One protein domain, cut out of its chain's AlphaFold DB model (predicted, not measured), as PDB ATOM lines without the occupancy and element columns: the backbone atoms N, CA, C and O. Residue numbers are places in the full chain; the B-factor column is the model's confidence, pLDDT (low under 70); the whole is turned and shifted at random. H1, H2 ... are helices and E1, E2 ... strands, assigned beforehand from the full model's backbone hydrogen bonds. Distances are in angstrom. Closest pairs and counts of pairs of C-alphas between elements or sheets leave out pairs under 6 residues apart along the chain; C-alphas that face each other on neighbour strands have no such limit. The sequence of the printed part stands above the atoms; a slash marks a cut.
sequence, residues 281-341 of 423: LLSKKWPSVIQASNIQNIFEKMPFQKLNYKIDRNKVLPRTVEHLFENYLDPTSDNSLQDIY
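AT A GLANCE: This is residues 281 to 341 of the 423 residues of the protein "DUF5776 domain-containing protein" of Listeria kieliensis (UniProt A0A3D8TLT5). Three short helices stand apart from one another among loops: H1 runs along one side, E1 follows at the end of H1 where residue 301 lies, and H3 sits off beyond the other end of H1. A wide loop, residues 307 to 320, swings out on the side away from H1 and comes back to H2, which lies nearer the middle. The printed part has 61 residues with three named helices and one named strand, in the order H1, E1, H2, H3, and the class is mostly helix, though under half of the residues are in named elements. The whole is compact, with a radius of gyration of the C-alphas of 11.0 A, and its C-alphas span 28 by 27 by 17 A.

IN THESE COORDINATES: Find C-alpha 292 at (21.990, 4.208, -33.773); from there H1, the longest helix, covers residues 292 to 301 and runs 14.6 A to C-alpha 301 at (21.943, 9.795, -20.277). Just after it, E1 takes residues 304 to 306, 6.6 A from first to last C-alpha. Read on to residues 321 to 326 for H2, 8.2 A long. The last element, H3, covers residues 334 to 341 over 10.8 A and ends at C-alpha 341 at (19.844, -4.678, -43.582).

HOW THE PARTS SIT: Start from H1, which touches no helix. Look at Phe 299 of H1 and Gln 305 of E1: their C-alphas are the closest of the two elements, 7.6 A apart, and they are the one pair within 8 A. E1 pairs with no named strand. H1 and H2 are apart, and H1 and H3 are only just apart, with their closest C-alphas 8.3 A from each other. H2 and H3 are apart, and E1 is apart from both of them. On the backbone, every O i to N i+4 pair of H1 and H2 is within hydrogen-bond range, while in H3 2 of 4 are.

THE WHOLE: To see the full reach, look at Glu 300 and Asn 314, whose C-alphas are the two farthest apart, 30.2 A. The printed part has no cut from residue 281 to 341. The link from H1 to E1 is tight, with 2 residues, the link from H2 to H3 is short, with 7, and the link from E1 to H2 is long, with 14. The mean pLDDT of the printed part is 73.9; 26 residues are under 70, namely 287 to 293, 314 to 315, 317 to 319 and 328 to 341, and H3 has a mean of 49.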
ATOM      1  N   LEU A 281      15.452   2.999 -20.539       92.44
ATOM      2  CA  LEU A 281      15.118   3.649 -21.804       92.44
ATOM      3  C   LEU A 281      15.251   2.702 -22.995       92.44
ATOM      4  O   LEU A 281      14.359   2.714 -23.840       92.44
ATOM      5  N   LEU A 282      16.276   1.838 -23.036       88.62
ATOM      6  CA  LEU A 282      16.360   0.806 -24.079       88.62
ATOM      7  C   LEU A 282      15.217  -0.207 -23.961       88.62
ATOM      8  O   LEU A 282      14.567  -0.508 -24.957       88.62
ATOM      9  N   SER A 283      14.892  -0.669 -22.750       88.31
ATOM     10  CA  SER A 283      13.791  -1.625 -22.555       88.31
ATOM     11  C   SER A 283      12.437  -1.071 -23.015       88.31
ATOM     12  O   SER A 283      11.612  -1.830 -23.512       88.31
ATOM     13  N   LYS A 284      12.203   0.242 -22.894       86.81
ATOM     14  CA  LYS A 284      10.976   0.908 -23.378       86.81
ATOM     15  C   LYS A 284      10.885   0.999 -24.902       86.81
ATOM     16  O   LYS A 284       9.829   1.347 -25.420       86.81
ATOM     17  N   LYS A 285      11.984   0.754 -25.619       80.69
ATOM     18  CA  LYS A 285      12.013   0.758 -27.085       80.69
ATOM     19  C   LYS A 285      11.653  -0.601 -27.673       80.69
ATOM     20  O   LYS A 285      11.439  -0.669 -28.872       80.69
ATOM     21  N   TRP A 286      11.534  -1.652 -26.865       71.06
ATOM     22  CA  TRP A 286      11.074  -2.956 -27.332       71.06
ATOM     23  C   TRP A 286       9.580  -2.948 -27.718       71.06
ATOM     24  O   TRP A 286       8.780  -2.342 -26.999       71.06
ATOM     25  N   PRO A 287       9.164  -3.654 -28.792       65.69
ATOM     26  CA  PRO A 287       9.971  -4.387 -29.776       65.69
ATOM     27  C   PRO A 287      10.337  -3.558 -31.012       65.69
ATOM     28  O   PRO A 287      10.569  -4.103 -32.090       65.69
ATOM     29  N   SER A 288      10.338  -2.237 -30.892       66.56
ATOM     30  CA  SER A 288      10.563  -1.341 -32.015       66.56
ATOM     31  C   SER A 288      12.007  -1.392 -32.494       66.56
ATOM     32  O   SER A 288      12.967  -1.498 -31.726       66.56
ATOM     33  N   VAL A 289      12.157  -1.256 -33.806       65.94
ATOM     34  CA  VAL A 289      13.458  -1.038 -34.430       65.94
ATOM     35  C   VAL A 289      14.000   0.311 -33.988       65.94
ATOM     36  O   VAL A 289      13.293   1.319 -34.016       65.94
ATOM     37  N   ILE A 290      15.260   0.316 -33.563       67.62
ATOM     38  CA  ILE A 290      15.906   1.490 -32.991       67.62
ATOM     39  C   ILE A 290      17.058   1.965 -33.882       67.62
ATOM     40  O   ILE A 290      17.789   1.183 -34.489       67.62
ATOM     41  N   GLN A 291      17.184   3.284 -34.000       64.94
ATOM     42  CA  GLN A 291      18.270   3.936 -34.730       64.94
ATOM     43  C   GLN A 291      19.510   4.088 -33.839       64.94
ATOM     44  O   GLN A 291      19.374   4.288 -32.632       64.94
ATOM     45  N   ALA A 292      20.697   4.066 -34.448       63.50
ATOM     46  CA  ALA A 292      21.990   4.208 -33.773       63.50
ATOM     47  C   ALA A 292      22.075   5.466 -32.892       63.50
ATOM     48  O   ALA A 292      22.375   5.379 -31.704       63.50
ATOM     49  N   SER A 293      21.705   6.625 -33.447       64.31
ATOM     50  CA  SER A 293      21.705   7.913 -32.740       64.31
ATOM     51  C   SER A 293      20.822   7.903 -31.488       64.31
ATOM     52  O   SER A 293      21.178   8.475 -30.462       64.31
ATOM     53  N   ASN A 294      19.691   7.192 -31.527       75.50
ATOM     54  CA  ASN A 294      18.833   7.031 -30.356       75.50
ATOM     55  C   ASN A 294      19.487   6.165 -29.274       75.50
ATOM     56  O   ASN A 294      19.244   6.408 -28.097       75.50
ATOM     57  N   ILE A 295      20.296   5.169 -29.648       82.00
ATOM     58  CA  ILE A 295      21.031   4.334 -28.688       82.00
ATOM     59  C   ILE A 295      22.127   5.150 -28.005       82.00
ATOM     60  O   ILE A 295      22.221   5.112 -26.778       82.00
ATOM     61  N   GLN A 296      22.899   5.921 -28.775       81.19
ATOM     62  CA  GLN A 296      23.949   6.783 -28.233       81.19
ATOM     63  C   GLN A 296      23.379   7.774 -27.206       81.19
ATOM     64  O   GLN A 296      23.807   7.769 -26.055       81.19
ATOM     65  N   ASN A 297      22.324   8.512 -27.568       86.25
ATOM     66  CA  ASN A 297      21.655   9.454 -26.661       86.25
ATOM     67  C   ASN A 297      21.144   8.785 -25.367       86.25
ATOM     68  O   ASN A 297      21.078   9.415 -24.310       86.25
ATOM     69  N   ILE A 298      20.742   7.510 -25.435       91.06
ATOM     70  CA  ILE A 298      20.299   6.757 -24.254       91.06
ATOM     71  C   ILE A 298      21.481   6.449 -23.325       91.06
ATOM     72  O   ILE A 298      21.357   6.664 -22.116       91.06
ATOM     73  N   PHE A 299      22.612   5.981 -23.859       91.38
ATOM     74  CA  PHE A 299      23.803   5.695 -23.051       91.38
ATOM     75  C   PHE A 299      24.458   6.960 -22.489       91.38
ATOM     76  O   PHE A 299      24.887   6.941 -21.338       91.38
ATOM     77  N   GLU A 300      24.438   8.075 -23.229       90.56
ATOM     78  CA  GLU A 300      24.884   9.385 -22.728       90.56
ATOM     79  C   GLU A 300      24.086   9.827 -21.493       90.56
ATOM     80  O   GLU A 300      24.632  10.431 -20.568       90.56
ATOM     81  N   LYS A 301      22.787   9.497 -21.440       92.69
ATOM     82  CA  LYS A 301      21.943   9.795 -20.277       92.69
ATOM     83  C   LYS A 301      22.199   8.846 -19.106       92.69
ATOM     84  O   LYS A 301      22.222   9.279 -17.953       92.69
ATOM     85  N   MET A 302      22.311   7.550 -19.385       94.94
ATOM     86  CA  MET A 302      22.574   6.528 -18.377       94.94
ATOM     87  C   MET A 302      23.339   5.358 -19.013       94.94
ATOM     88  O   MET A 302      22.734   4.584 -19.766       94.94
ATOM     89  N   PRO A 303      24.627   5.163 -18.665       95.38
ATOM     90  CA  PRO A 303      25.482   4.175 -19.321       95.38
ATOM     91  C   PRO A 303      25.194   2.728 -18.884       95.38
ATOM     92  O   PRO A 303      25.834   1.794 -19.349       95.38
ATOM     93  N   PHE A 304      24.229   2.528 -17.986       97.06
ATOM     94  CA  PHE A 304      23.731   1.224 -17.559       97.06
ATOM     95  C   PHE A 304      22.272   1.087 -17.988       97.06
ATOM     96  O   PHE A 304      21.422   1.853 -17.535       97.06
ATOM     97  N   GLN A 305      21.957   0.111 -18.837       95.94
ATOM     98  CA  GLN A 305      20.601  -0.104 -19.347       95.94
ATOM     99  C   GLN A 305      20.089  -1.499 -18.977       95.94
ATOM    100  O   GLN A 305      20.564  -2.517 -19.477       95.94
ATOM    101  N   LYS A 306      19.095  -1.558 -18.089       95.00
ATOM    102  CA  LYS A 306      18.459  -2.794 -17.629       95.00
ATOM    103  C   LYS A 306      17.467  -3.294 -18.678       95.00
ATOM    104  O   LYS A 306      16.460  -2.640 -18.954       95.00
ATOM    105  N   LEU A 307      17.726  -4.484 -19.215       91.44
ATOM    106  CA  LEU A 307      16.819  -5.173 -20.134       91.44
ATOM    107  C   LEU A 307      16.054  -6.311 -19.447       91.44
ATOM    108  O   LEU A 307      16.337  -6.701 -18.307       91.44
ATOM    109  N   ASN A 308      15.068  -6.847 -20.164       85.38
ATOM    110  CA  ASN A 308      14.337  -8.051 -19.790       85.38
ATOM    111  C   ASN A 308      14.819  -9.228 -20.648       85.38
ATOM    112  O   ASN A 308      14.993  -9.088 -21.852       85.38
ATOM    113  N   TYR A 309      15.028 -10.394 -20.038       84.31
ATOM    114  CA  TYR A 309      15.408 -11.612 -20.761       84.31
ATOM    115  C   TYR A 309      14.204 -12.485 -21.144       84.31
ATOM    116  O   TYR A 309      14.327 -13.353 -22.009       84.31
ATOM    117  N   LYS A 310      13.044 -12.285 -20.497       85.56
ATOM    118  CA  LYS A 310      11.794 -13.007 -20.774       85.56
ATOM    119  C   LYS A 310      11.101 -12.383 -21.984       85.56
ATOM    120  O   LYS A 310      10.054 -11.752 -21.863       85.56
ATOM    121  N   ILE A 311      11.738 -12.524 -23.139       78.81
ATOM    122  CA  ILE A 311      11.269 -11.989 -24.416       78.81
ATOM    123  C   ILE A 311      10.647 -13.097 -25.266       78.81
ATOM    124  O   ILE A 311      11.129 -14.232 -25.292       78.81
ATOM    125  N   ASP A 312       9.582 -12.752 -25.987       74.31
ATOM    126  CA  ASP A 312       9.048 -13.605 -27.044       74.31
ATOM    127  C   ASP A 312      10.032 -13.595 -28.217       74.31
ATOM    128  O   ASP A 312      10.167 -12.599 -28.932       74.31
ATOM    129  N   ARG A 313      10.742 -14.711 -28.395       72.44
ATOM    130  CA  ARG A 313      11.788 -14.867 -29.414       72.44
ATOM    131  C   ARG A 313      11.256 -14.672 -30.832       72.44
ATOM    132  O   ARG A 313      12.002 -14.205 -31.685       72.44
ATOM    133  N   ASN A 314       9.968 -14.923 -31.063       67.44
ATOM    134  CA  ASN A 314       9.332 -14.701 -32.362       67.44
ATOM    135  C   ASN A 314       9.153 -13.208 -32.689       67.44
ATOM    136  O   ASN A 314       8.903 -12.856 -33.840       67.44
ATOM    137  N   LYS A 315       9.278 -12.322 -31.691       67.00
ATOM    138  CA  LYS A 315       9.186 -10.861 -31.844       67.00
ATOM    139  C   LYS A 315      10.549 -10.174 -31.941       67.00
ATOM    140  O   LYS A 315      10.590  -8.964 -32.145       67.00
ATOM    141  N   VAL A 316      11.654 -10.916 -31.819       70.62
ATOM    142  CA  VAL A 316      13.003 -10.362 -31.991       70.62
ATOM    143  C   VAL A 316      13.244 -10.123 -33.477       70.62
ATOM    144  O   VAL A 316      13.505 -11.050 -34.240       70.62
ATOM    145  N   LEU A 317      13.141  -8.865 -33.895       67.44
ATOM    146  CA  LEU A 317      13.408  -8.451 -35.271       67.44
ATOM    147  C   LEU A 317      14.837  -7.914 -35.404       67.44
ATOM    148  O   LEU A 317      15.371  -7.368 -34.433       67.44
ATOM    149  N   PRO A 318      15.446  -7.985 -36.599       68.62
ATOM    150  CA  PRO A 318      16.666  -7.242 -36.891       68.62
ATOM    151  C   PRO A 318      16.550  -5.781 -36.447       68.62
ATOM    152  O   PRO A 318      15.500  -5.163 -36.616       68.62
ATOM    153  N   ARG A 319      17.630  -5.238 -35.874       65.75
ATOM    154  CA  ARG A 319      17.726  -3.862 -35.336       65.75
ATOM    155  C   ARG A 319      16.826  -3.522 -34.138       65.75
ATOM    156  O   ARG A 319      16.745  -2.356 -33.753       65.75
ATOM    157  N   THR A 320      16.160  -4.500 -33.533       75.06
ATOM    158  CA  THR A 320      15.612  -4.321 -32.176       75.06
ATOM    159  C   THR A 320      16.742  -4.298 -31.156       75.06
ATOM    160  O   THR A 320      17.838  -4.792 -31.431       75.06
ATOM    161  N   VAL A 321      16.484  -3.733 -29.977       78.62
ATOM    162  CA  VAL A 321      17.439  -3.710 -28.858       78.62
ATOM    163  C   VAL A 321      17.969  -5.127 -28.595       78.62
ATOM    164  O   VAL A 321      19.170  -5.363 -28.585       78.62
ATOM    165  N   GLU A 322      17.084  -6.103 -28.512       80.62
ATOM    166  CA  GLU A 322      17.365  -7.502 -28.235       80.62
ATOM    167  C   GLU A 322      18.274  -8.073 -29.315       80.62
ATOM    168  O   GLU A 322      19.341  -8.587 -29.001       80.62
ATOM    169  N   HIS A 323      17.928  -7.896 -30.591       77.81
ATOM    170  CA  HIS A 323      18.776  -8.372 -31.678       77.81
ATOM    171  C   HIS A 323      20.183  -7.761 -31.634       77.81
ATOM    172  O   HIS A 323      21.165  -8.490 -31.758       77.81
ATOM    173  N   LEU A 324      20.291  -6.445 -31.442       79.06
ATOM    174  CA  LEU A 324      21.582  -5.756 -31.420       79.06
ATOM    175  C   LEU A 324      22.433  -6.215 -30.229       79.06
ATOM    176  O   LEU A 324      23.589  -6.617 -30.386       79.06
ATOM    177  N   PHE A 325      21.852  -6.220 -29.030       83.62
ATOM    178  CA  PHE A 325      22.617  -6.470 -27.815       83.62
ATOM    179  C   PHE A 325      22.884  -7.954 -27.556       83.62
ATOM    180  O   PHE A 325      23.963  -8.272 -27.054       83.62
ATOM    181  N   GLU A 326      21.991  -8.866 -27.951       83.06
ATOM    182  CA  GLU A 326      22.216 -10.316 -27.844       83.06
ATOM    183  C   GLU A 326      23.313 -10.817 -28.782       83.06
ATOM    184  O   GLU A 326      24.098 -11.687 -28.404       83.06
ATOM    185  N   ASN A 327      23.401 -10.240 -29.983       75.25
ATOM    186  CA  ASN A 327      24.383 -10.640 -30.992       75.25
ATOM    187  C   ASN A 327      25.706  -9.876 -30.888       75.25
ATOM    188  O   ASN A 327      26.571 -10.045 -31.739       75.25
ATOM    189  N   TYR A 328      25.888  -9.071 -29.836       69.88
ATOM    190  CA  TYR A 328      27.104  -8.276 -29.648       69.88
ATOM    191  C   TYR A 328      27.398  -7.322 -30.817       69.88
ATOM    192  O   TYR A 328      28.549  -7.055 -31.142       69.88
ATOM    193  N   LEU A 329      26.349  -6.827 -31.471       66.31
ATOM    194  CA  LEU A 329      26.492  -5.935 -32.612       66.31
ATOM    195  C   LEU A 329      26.685  -4.523 -32.081       66.31
ATOM    196  O   LEU A 329      25.892  -4.075 -31.251       66.31
ATOM    197  N   ASP A 330      27.727  -3.839 -32.550       64.88
ATOM    198  CA  ASP A 330      27.926  -2.426 -32.251       64.88
ATOM    199  C   ASP A 330      26.779  -1.635 -32.898       64.88
ATOM    200  O   ASP A 330      26.692  -1.592 -34.128       64.88
ATOM    201  N   PRO A 331      25.874  -1.031 -32.113       58.16
ATOM    202  CA  PRO A 331      24.758  -0.283 -32.662       58.16
ATOM    203  C   PRO A 331      25.167   1.080 -33.234       58.16
ATOM    204  O   PRO A 331      24.314   1.748 -33.815       58.16
ATOM    205  N   THR A 332      26.417   1.508 -33.030       54.69
ATOM    206  CA  THR A 332      26.958   2.813 -33.436       54.69
ATOM    207  C   THR A 332      27.831   2.744 -34.689       54.69
ATOM    208  O   THR A 332      28.015   3.765 -35.348       54.69
ATOM    209  N   SER A 333      28.311   1.557 -35.078       55.34
ATOM    210  CA  SER A 333      29.046   1.389 -36.334       55.34
ATOM    211  C   SER A 333      28.075   1.285 -37.517       55.34
ATOM    212  O   SER A 333      27.214   0.404 -37.553       55.34
ATOM    213  N   ASP A 334      28.219   2.149 -38.524       47.09
ATOM    214  CA  ASP A 334      27.404   2.060 -39.746       47.09
ATOM    215  C   ASP A 334      27.626   0.725 -40.481       47.09
ATOM    216  O   ASP A 334      26.691   0.165 -41.052       47.09
ATOM    217  N   ASN A 335      28.839   0.162 -40.414       45.75
ATOM    218  CA  ASN A 335      29.194  -1.079 -41.106       45.75
ATOM    219  C   ASN A 335      28.475  -2.315 -40.539       45.75
ATOM    220  O   ASN A 335      27.976  -3.124 -41.317       45.75
ATOM    221  N   SER A 336      28.357  -2.450 -39.210       49.34
ATOM    222  CA  SER A 336      27.590  -3.551 -38.597       49.34
ATOM    223  C   SER A 336      26.107  -3.468 -38.967       49.34
ATOM    224  O   SER A 336      25.458  -4.491 -39.159       49.34
ATOM    225  N   LEU A 337      25.565  -2.253 -39.110       49.69
ATOM    226  CA  LEU A 337      24.177  -2.028 -39.492       49.69
ATOM    227  C   LEU A 337      23.928  -2.357 -40.965       49.69
ATOM    228  O   LEU A 337      22.886  -2.945 -41.255       49.69
ATOM    229  N   GLN A 338      24.861  -2.039 -41.875       51.53
ATOM    230  CA  GLN A 338      24.741  -2.358 -43.306       51.53
ATOM    231  C   GLN A 338      24.531  -3.855 -43.569       51.53
ATOM    232  O   GLN A 338      23.672  -4.216 -44.376       51.53
ATOM    233  N   ASP A 339      25.222  -4.727 -42.835       50.00
ATOM    234  CA  ASP A 339      25.050  -6.177 -42.976       50.00
ATOM    235  C   ASP A 339      23.751  -6.704 -42.338       50.00
ATOM    236  O   ASP A 339      23.222  -7.722 -42.777       50.00
ATOM    237  N   ILE A 340      23.158  -5.981 -41.378       50.69
ATOM    238  CA  ILE A 340      21.858  -6.321 -40.760       50.69
ATOM    239  C   ILE A 340      20.675  -5.921 -41.655       50.69
ATOM    240  O   ILE A 340      19.586  -6.494 -41.547       50.69
ATOM    241  N   TYR A 341      20.852  -4.941 -42.554       49.19
ATOM    242  CA  TYR A 341      19.844  -4.678 -43.582       49.19
ATOM    243  C   TYR A 341      19.795  -5.796 -44.611       49.19
ATOM    244  O   TYR A 341      18.753  -5.921 -45.244       49.19
TER     245      TYR A 341